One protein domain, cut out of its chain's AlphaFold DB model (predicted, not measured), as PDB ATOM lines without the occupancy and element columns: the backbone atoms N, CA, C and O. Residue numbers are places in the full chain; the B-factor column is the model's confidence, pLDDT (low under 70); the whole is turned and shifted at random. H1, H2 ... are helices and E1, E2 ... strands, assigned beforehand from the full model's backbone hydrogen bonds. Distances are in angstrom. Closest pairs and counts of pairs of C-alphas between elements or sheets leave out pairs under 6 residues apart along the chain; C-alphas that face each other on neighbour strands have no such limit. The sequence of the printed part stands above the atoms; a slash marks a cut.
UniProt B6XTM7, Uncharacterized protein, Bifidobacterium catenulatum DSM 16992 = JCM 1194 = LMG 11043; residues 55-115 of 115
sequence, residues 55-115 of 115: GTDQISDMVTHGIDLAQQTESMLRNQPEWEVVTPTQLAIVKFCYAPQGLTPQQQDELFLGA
ATOM      1  N   GLY A  55      91.011 197.064 219.477       98.06
ATOM      2  CA  GLY A  55      90.954 197.711 218.168       98.06
ATOM      3  C   GLY A  55      91.259 196.750 217.013       98.06
ATOM      4  O   GLY A  55      91.702 195.614 217.195       98.06
ATOM      5  N   THR A  56      90.987 197.200 215.790       98.00
ATOM      6  CA  THR A  56      91.180 196.389 214.578       98.00
ATOM      7  C   THR A  56      92.645 196.212 214.212       98.00
ATOM      8  O   THR A  56      93.016 195.140 213.741       98.00
ATOM      9  N   ASP A  57      93.472 197.227 214.459       98.38
ATOM     10  CA  ASP A  57      94.887 197.222 214.076       98.38
ATOM     11  C   ASP A  57      95.645 196.146 214.858       98.38
ATOM     12  O   ASP A  57      96.281 195.279 214.267       98.38
ATOM     13  N   GLN A  58      95.446 196.088 216.179       98.12
ATOM     14  CA  GLN A  58      96.079 195.072 217.020       98.12
ATOM     15  C   GLN A  58      95.652 193.646 216.646       98.12
ATOM     16  O   GLN A  58      96.474 192.729 216.673       98.12
ATOM     17  N   ILE A  59      94.376 193.439 216.301       98.19
ATOM     18  CA  ILE A  59      93.882 192.132 215.845       98.19
ATOM     19  C   ILE A  59      94.513 191.766 214.497       98.19
ATOM     20  O   ILE A  59      94.897 190.612 214.303       98.19
ATOM     21  N   SER A  60      94.648 192.734 213.585       98.19
ATOM     22  CA  SER A  60      95.336 192.543 212.308       98.19
ATOM     23  C   SER A  60      96.789 192.126 212.526       98.19
ATOM     24  O   SER A  60      97.228 191.134 211.950       98.19
ATOM     25  N   ASP A  61      97.507 192.805 213.422       98.38
ATOM     26  CA  ASP A  61      98.895 192.480 213.758       98.38
ATOM     27  C   ASP A  61      99.027 191.068 214.337       98.38
ATOM     28  O   ASP A  61      99.930 190.328 213.960       98.38
ATOM     29  N   MET A  62      98.098 190.647 215.203       98.12
ATOM     30  CA  MET A  62      98.088 189.285 215.754       98.12
ATOM     31  C   MET A  62      97.878 188.215 214.674       98.12
ATOM     32  O   MET A  62      98.495 187.150 214.737       98.12
ATOM     33  N   VAL A  63      97.018 188.476 213.684       98.19
ATOM     34  CA  VAL A  63      96.803 187.558 212.552       98.19
ATOM     35  C   VAL A  63      98.048 187.493 211.674       98.19
ATOM     36  O   VAL A  63      98.517 186.393 211.374       98.19
ATOM     37  N   THR A  64      98.608 188.646 211.299       98.38
ATOM     38  CA  THR A  64      99.840 188.733 210.506       98.38
ATOM     39  C   THR A  64     100.990 188.027 211.210       98.38
ATOM     40  O   THR A  64     101.673 187.215 210.596       98.38
ATOM     41  N   HIS A  65     101.125 188.214 212.522       98.44
ATOM     42  CA  HIS A  65     102.142 187.538 213.316       98.44
ATOM     43  C   HIS A  65     102.054 186.007 213.210       98.44
ATOM     44  O   HIS A  65     103.073 185.340 213.047       98.44
ATOM     45  N   GLY A  66     100.845 185.433 213.238       98.38
ATOM     46  CA  GLY A  66     100.658 183.992 213.034       98.38
ATOM     47  C   GLY A  66     101.100 183.516 211.644       98.38
ATOM     48  O   GLY A  66     101.671 182.433 211.511       98.38
ATOM     49  N   ILE A  67     100.870 184.332 210.613       98.44
ATOM     50  CA  ILE A  67     101.324 184.058 209.243       98.44
ATOM     51  C   ILE A  67     102.855 184.123 209.169       98.44
ATOM     52  O   ILE A  67     103.481 183.205 208.637       98.44
ATOM     53  N   ASP A  68     103.464 185.155 209.754       98.38
ATOM     54  CA  ASP A  68     104.917 185.336 209.766       98.38
ATOM     55  C   ASP A  68     105.620 184.179 210.486       98.38
ATOM     56  O   ASP A  68     106.646 183.681 210.018       98.38
ATOM     57  N   LEU A  69     105.061 183.710 211.607       98.50
ATOM     58  CA  LEU A  69     105.578 182.547 212.334       98.50
ATOM     59  C   LEU A  69     105.534 181.275 211.482       98.50
ATOM     60  O   LEU A  69     106.492 180.498 211.488       98.50
ATOM     61  N   ALA A  70     104.457 181.060 210.728       98.38
ATOM     62  CA  ALA A  70     104.347 179.910 209.839       98.38
ATOM     63  C   ALA A  70     105.388 179.970 208.704       98.38
ATOM     64  O   ALA A  70     106.068 178.980 208.440       98.38
ATOM     65  N   GLN A  71     105.594 181.142 208.093       97.88
ATOM     66  CA  GLN A  71     106.611 181.339 207.048       97.88
ATOM     67  C   GLN A  71     108.043 181.149 207.571       97.88
ATOM     68  O   GLN A  71     108.887 180.534 206.908       97.88
ATOM     69  N   GLN A  72     108.326 181.640 208.780       98.00
ATOM     70  CA  GLN A  72     109.607 181.411 209.450       98.00
ATOM     71  C   GLN A  72     109.820 179.923 209.733       98.00
ATOM     72  O   GLN A  72     110.896 179.395 209.462       98.00
ATOM     73  N   THR A  73     108.782 179.235 210.208       97.88
ATOM     74  CA  THR A  73     108.823 177.794 210.484       97.88
ATOM     75  C   THR A  73     109.099 176.992 209.213       97.88
ATOM     76  O   THR A  73     109.975 176.129 209.216       97.88
ATOM     77  N   GLU A  74     108.434 177.304 208.097       97.75
ATOM     78  CA  GLU A  74     108.748 176.694 206.800       97.75
ATOM     79  C   GLU A  74     110.211 176.905 206.409       97.75
ATOM     80  O   GLU A  74     110.886 175.958 206.007       97.75
ATOM     81  N   SER A  75     110.715 178.132 206.550       97.19
ATOM     82  CA  SER A  75     112.106 178.460 206.227       97.19
ATOM     83  C   SER A  75     113.087 177.642 207.073       97.19
ATOM     84  O   SER A  75     114.080 177.140 206.554       97.19
ATOM     85  N   MET A  76     112.792 177.456 208.364       97.31
ATOM     86  CA  MET A  76     113.588 176.608 209.254       97.31
ATOM     87  C   MET A  76     113.550 175.138 208.825       97.31
ATOM     88  O   MET A  76     114.601 174.505 208.769       97.31
ATOM     89  N   LEU A  77     112.372 174.611 208.478       96.00
ATOM     90  CA  LEU A  77     112.207 173.225 208.028       96.00
ATOM     91  C   LEU A  77     112.950 172.962 206.716       96.00
ATOM     92  O   LEU A  77     113.659 171.971 206.613       96.00
ATOM     93  N   ARG A  78     112.868 173.876 205.742       95.19
ATOM     94  CA  ARG A  78     113.574 173.746 204.452       95.19
ATOM     95  C   ARG A  78     115.097 173.764 204.580       95.19
ATOM     96  O   ARG A  78     115.779 173.265 203.690       95.19
ATOM     97  N   ASN A  79     115.625 174.332 205.661       95.81
ATOM     98  CA  ASN A  79     117.060 174.342 205.942       95.81
ATOM     99  C   ASN A  79     117.555 173.042 206.597       95.81
ATOM    100  O   ASN A  79     118.763 172.885 206.770       95.81
ATOM    101  N   GLN A  80     116.660 172.123 206.970       94.38
ATOM    102  CA  GLN A  80     117.005 170.848 207.593       94.38
ATOM    103  C   GLN A  80     116.806 169.694 206.596       94.38
ATOM    104  O   GLN A  80     115.720 169.553 206.041       94.38
ATOM    105  N   PRO A  81     117.810 168.827 206.376       89.62
ATOM    106  CA  PRO A  81     117.748 167.774 205.356       89.62
ATOM    107  C   PRO A  81     116.815 166.608 205.712       89.62
ATOM    108  O   PRO A  81     116.540 165.771 204.857       89.62
ATOM    109  N   GLU A  82     116.367 166.524 206.964       91.31
ATOM    110  CA  GLU A  82     115.489 165.458 207.460       91.31
ATOM    111  C   GLU A  82     114.002 165.810 207.360       91.31
ATOM    112  O   GLU A  82     113.150 164.987 207.687       91.31
ATOM    113  N   TRP A  83     113.681 167.030 206.930       92.75
ATOM    114  CA  TRP A  83     112.319 167.537 206.871       92.75
ATOM    115  C   TRP A  83     111.959 167.945 205.452       92.75
ATOM    116  O   TRP A  83     112.699 168.653 204.773       92.75
ATOM    117  N   GLU A  84     110.769 167.544 205.026       92.12
ATOM    118  CA  GLU A  84     110.207 167.939 203.747       92.12
ATOM    119  C   GLU A  84     108.951 168.780 203.974       92.12
ATOM    120  O   GLU A  84     108.033 168.402 204.701       92.12
ATOM    121  N   VAL A  85     108.892 169.942 203.324       94.81
ATOM    122  CA  VAL A  85     107.687 170.773 203.286       94.81
ATOM    123  C   VAL A  85     106.843 170.333 202.094       94.81
ATOM    124  O   VAL A  85     107.145 170.697 200.956       94.81
ATOM    125  N   VAL A  86     105.773 169.576 202.362       93.12
ATOM    126  CA  VAL A  86     104.969 168.910 201.316       93.12
ATOM    127  C   VAL A  86     104.184 169.909 200.460       93.12
ATOM    128  O   VAL A  86     103.945 169.679 199.279       93.12
ATOM    129  N   THR A  87     103.815 171.062 201.019       94.38
ATOM    130  CA  THR A  87     103.270 172.184 200.239       94.38
ATOM    131  C   THR A  87     103.712 173.517 200.833       94.38
ATOM    132  O   THR A  87     103.784 173.594 202.062       94.38
ATOM    133  N   PRO A  88     103.889 174.575 200.020       94.12
ATOM    134  CA  PRO A  88     104.173 175.916 200.529       94.12
ATOM    135  C   PRO A  88     103.167 176.359 201.598       94.12
ATOM    136  O   PRO A  88     101.973 176.049 201.493       94.12
ATOM    137  N   THR A  89     103.642 177.086 202.608       94.94
ATOM    138  CA  THR A  89     102.802 177.631 203.681       94.94
ATOM    139  C   THR A  89     101.756 178.567 203.109       94.94
ATOM    140  O   THR A  89     102.033 179.411 202.254       94.94
ATOM    141  N   GLN A  90     100.533 178.434 203.607       94.62
ATOM    142  CA  GLN A  90      99.428 179.323 203.276       94.62
ATOM    143  C   GLN A  90      98.762 179.767 204.572       94.62
ATOM    144  O   GLN A  90      98.366 178.934 205.387       94.62
ATOM    145  N   LEU A  91      98.625 181.086 204.747       95.62
ATOM    146  CA  LEU A  91      98.195 181.691 206.010       95.62
ATOM    147  C   LEU A  91      99.103 181.213 207.163       95.62
ATOM    148  O   LEU A  91     100.315 181.135 206.996       95.62
ATOM    149  N   ALA A  92      98.532 180.893 208.320       97.31
ATOM    150  CA  ALA A  92      99.258 180.449 209.506       97.31
ATOM    151  C   ALA A  92      99.360 178.908 209.612       97.31
ATOM    152  O   ALA A  92      99.264 178.360 210.707       97.31
ATOM    153  N   ILE A  93      99.472 178.188 208.485       97.69
ATOM    154  CA  ILE A  93      99.464 176.712 208.453       97.69
ATOM    155  C   ILE A  93     100.648 176.178 207.645       97.69
ATOM    156  O   ILE A  93     100.753 176.435 206.445       97.69
ATOM    157  N   VAL A  94     101.479 175.355 208.291       97.38
ATOM    158  CA  VAL A  94     102.624 174.666 207.675       97.38
ATOM    159  C   VAL A  94     102.313 173.177 207.539       97.38
ATOM    160  O   VAL A  94     101.830 172.553 208.482       97.38
ATOM    161  N   LYS A  95     102.600 172.600 206.369       96.12
ATOM    162  CA  LYS A  95     102.468 171.163 206.100       96.12
ATOM    163  C   LYS A  95     103.840 170.579 205.808       96.12
ATOM    164  O   LYS A  95     104.462 170.950 204.814       96.12
ATOM    165  N   PHE A  96     104.290 169.670 206.659       94.19
ATOM    166  CA  PHE A  96     105.607 169.061 206.566       94.19
ATOM    167  C   PHE A  96     105.568 167.602 207.015       94.19
ATOM    168  O   PHE A  96     104.669 167.201 207.754       94.19
ATOM    169  N   CYS A  97     106.543 166.823 206.568       91.12
ATOM    170  CA  CYS A  97     106.760 165.449 206.985       91.12
ATOM    171  C   CYS A  97     108.243 165.223 207.296       91.12
ATOM    172  O   CYS A  97     109.128 165.920 206.796       91.12
ATOM    173  N   TYR A  98     108.500 164.258 208.172       90.00
ATOM    174  CA  TYR A  98     109.839 163.754 208.432       90.00
ATOM    175  C   TYR A  98     110.267 162.825 207.288       90.00
ATOM    176  O   TYR A  98     109.621 161.807 207.037       90.00
ATOM    177  N   ALA A  99     111.335 163.194 206.586       86.19
ATOM    178  CA  ALA A  99     111.825 162.531 205.381       86.19
ATOM    179  C   ALA A  99     113.369 162.510 205.337       86.19
ATOM    180  O   ALA A  99     113.982 163.114 204.455       86.19
ATOM    181  N   PRO A 100     114.041 161.826 206.281       86.06
ATOM    182  CA  PRO A 100     115.496 161.710 206.272       86.06
ATOM    183  C   PRO A 100     115.986 160.879 205.079       86.06
ATOM    184  O   PRO A 100     115.302 159.989 204.564       86.06
ATOM    185  N   GLN A 101     117.213 161.165 204.645       81.06
ATOM    186  CA  GLN A 101     117.821 160.504 203.494       81.06
ATOM    187  C   GLN A 101     117.988 158.998 203.751       81.06
ATOM    188  O   GLN A 101     118.577 158.589 204.749       81.06
ATOM    189  N   GLY A 102     117.500 158.173 202.819       80.25
ATOM    190  CA  GLY A 102     117.665 156.715 202.851       80.25
ATOM    191  C   GLY A 102     116.445 155.913 203.311       80.25
ATOM    192  O   GLY A 102     116.507 154.686 203.276       80.25
ATOM    193  N   LEU A 103     115.340 156.564 203.689       81.81
ATOM    194  CA  LEU A 103     114.060 155.896 203.954       81.81
ATOM    195  C   LEU A 103     113.225 155.773 202.669       81.81
ATOM    196  O   LEU A 103     113.132 156.717 201.884       81.81
ATOM    197  N   THR A 104     112.622 154.605 202.443       82.81
ATOM    198  CA  THR A 104     111.653 154.418 201.351       82.81
ATOM    199  C   THR A 104     110.296 155.027 201.723       82.81
ATOM    200  O   THR A 104     109.990 155.137 202.913       82.81
ATOM    201  N   PRO A 105     109.430 155.359 200.746       80.00
ATOM    202  CA  PRO A 105     108.088 155.872 201.033       80.00
ATOM    203  C   PRO A 105     107.263 154.962 201.959       80.00
ATOM    204  O   PRO A 105     106.553 155.446 202.829       80.00
ATOM    205  N   GLN A 106     107.411 153.637 201.839       81.75
ATOM    206  CA  GLN A 106     106.735 152.676 202.723       81.75
ATOM    207  C   GLN A 106     107.234 152.759 204.169       81.75
ATOM    208  O   GLN A 106     106.432 152.709 205.094       81.75
ATOM    209  N   GLN A 107     108.544 152.918 204.373       81.69
ATOM    210  CA  GLN A 107     109.110 153.063 205.716       81.69
ATOM    211  C   GLN A 107     108.752 154.419 206.341       81.69
ATOM    212  O   GLN A 107     108.606 154.516 207.556       81.69
ATOM    213  N   GLN A 108     108.602 155.463 205.521       79.19
ATOM    214  CA  GLN A 108     108.089 156.759 205.968       79.19
ATOM    215  C   GLN A 108     106.631 156.641 206.423       79.19
ATOM    216  O   GLN A 108     106.309 157.073 207.525       79.19
ATOM    217  N   ASP A 109     105.769 155.995 205.637       80.25
ATOM    218  CA  ASP A 109     104.368 155.766 206.013       80.25
ATOM    219  C   ASP A 109     104.238 154.926 207.297       80.25
ATOM    220  O   ASP A 109     103.421 155.242 208.162       80.25
ATOM    221  N   GLU A 110     105.075 153.896 207.475       82.75
ATOM    222  CA  GLU A 110     105.120 153.102 208.713       82.75
ATOM    223  C   GLU A 110     105.484 153.945 209.948       82.75
ATOM    224  O   GLU A 110     104.903 153.743 211.015       82.75
ATOM    225  N   LEU A 111     106.387 154.925 209.811       79.38
ATOM    226  CA  LEU A 111     106.724 155.855 210.897       79.38
ATOM    227  C   LEU A 111     105.534 156.739 211.301       79.38
ATOM    228  O   LEU A 111     105.401 157.064 212.479       79.38
ATOM    229  N   PHE A 112     104.667 157.117 210.356       72.62
ATOM    230  CA  PHE A 112     103.487 157.943 210.639       72.62
ATOM    231  C   PHE A 112     102.290 157.147 211.169       72.62
ATOM    232  O   PHE A 112     101.471 157.706 211.895       72.62
ATOM    233  N   LEU A 113     102.167 155.866 210.809       73.69
ATOM    234  CA  LEU A 113     101.059 154.998 211.232       73.69
ATOM    235  C   LEU A 113     101.344 154.226 212.533       73.69
ATOM    236  O   LEU A 113     100.422 153.660 213.117       73.69
ATOM    237  N   GLY A 114     102.607 154.178 212.969       61.09
ATOM    238  CA  GLY A 114     103.062 153.449 214.156       61.09
ATOM    239  C   GLY A 114     103.128 154.252 215.464       61.09
ATOM    240  O   GLY A 114     103.655 153.717 216.442       61.09
ATOM    241  N   ALA A 115     102.639 155.498 215.492       51.19
ATOM    242  CA  ALA A 115     102.651 156.396 216.657       51.19
ATOM    243  C   ALA A 115     101.241 156.730 217.167       51.19
ATOM    244  O   ALA A 115     100.337 156.944 216.329       51.19
TER     245      ALA A 115
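AT A GLANCE: This is residues 55 to 115 of the 115 residues of an uncharacterized protein of Bifidobacterium catenulatum DSM 16992 = JCM 1194 = LMG 11043 (UniProt B6XTM7). A strand hairpin, E1 and E2, packs along residues 66 to 78 of one long helix, H1, whose residues 55 to 62 stick out at one end; the short helix H2 sits at the other end. The printed part has 61 residues, with H1, E1, E2, H2 in order, an antiparallel sheet E1 - E2 and a mixed class. It is a rod of 50 by 23 by 15 A, only just loose, close to extended, with a radius of gyration of the C-alphas of 15.4 A.

IN THESE COORDINATES: Find E1, residues 83 to 90, bending by 68 degrees at residue 86, then E2, residues 93 to 98. H1, residues 55 to 78, runs 35.7 A from C-alpha 55 at (90.954, 197.711, 218.168). H2, residues 105 to 113, ends at C-alpha 113 at (101.059, 154.998, 211.232).

HOW THE PARTS SIT: In the hairpin, look for N 84 and O 97, 2.9 A apart, within hydrogen-bond range. The closest C-alphas of H1 and E2, Ala 70 and Val 94, are 5.9 A apart. H1 and H2 are apart. Every O i to N i+4 pair is within range in H2, 19 of 20 in H1.

THE WHOLE: The printed part has no cut and no long link; pLDDT is under 70 at residues 114 to 115.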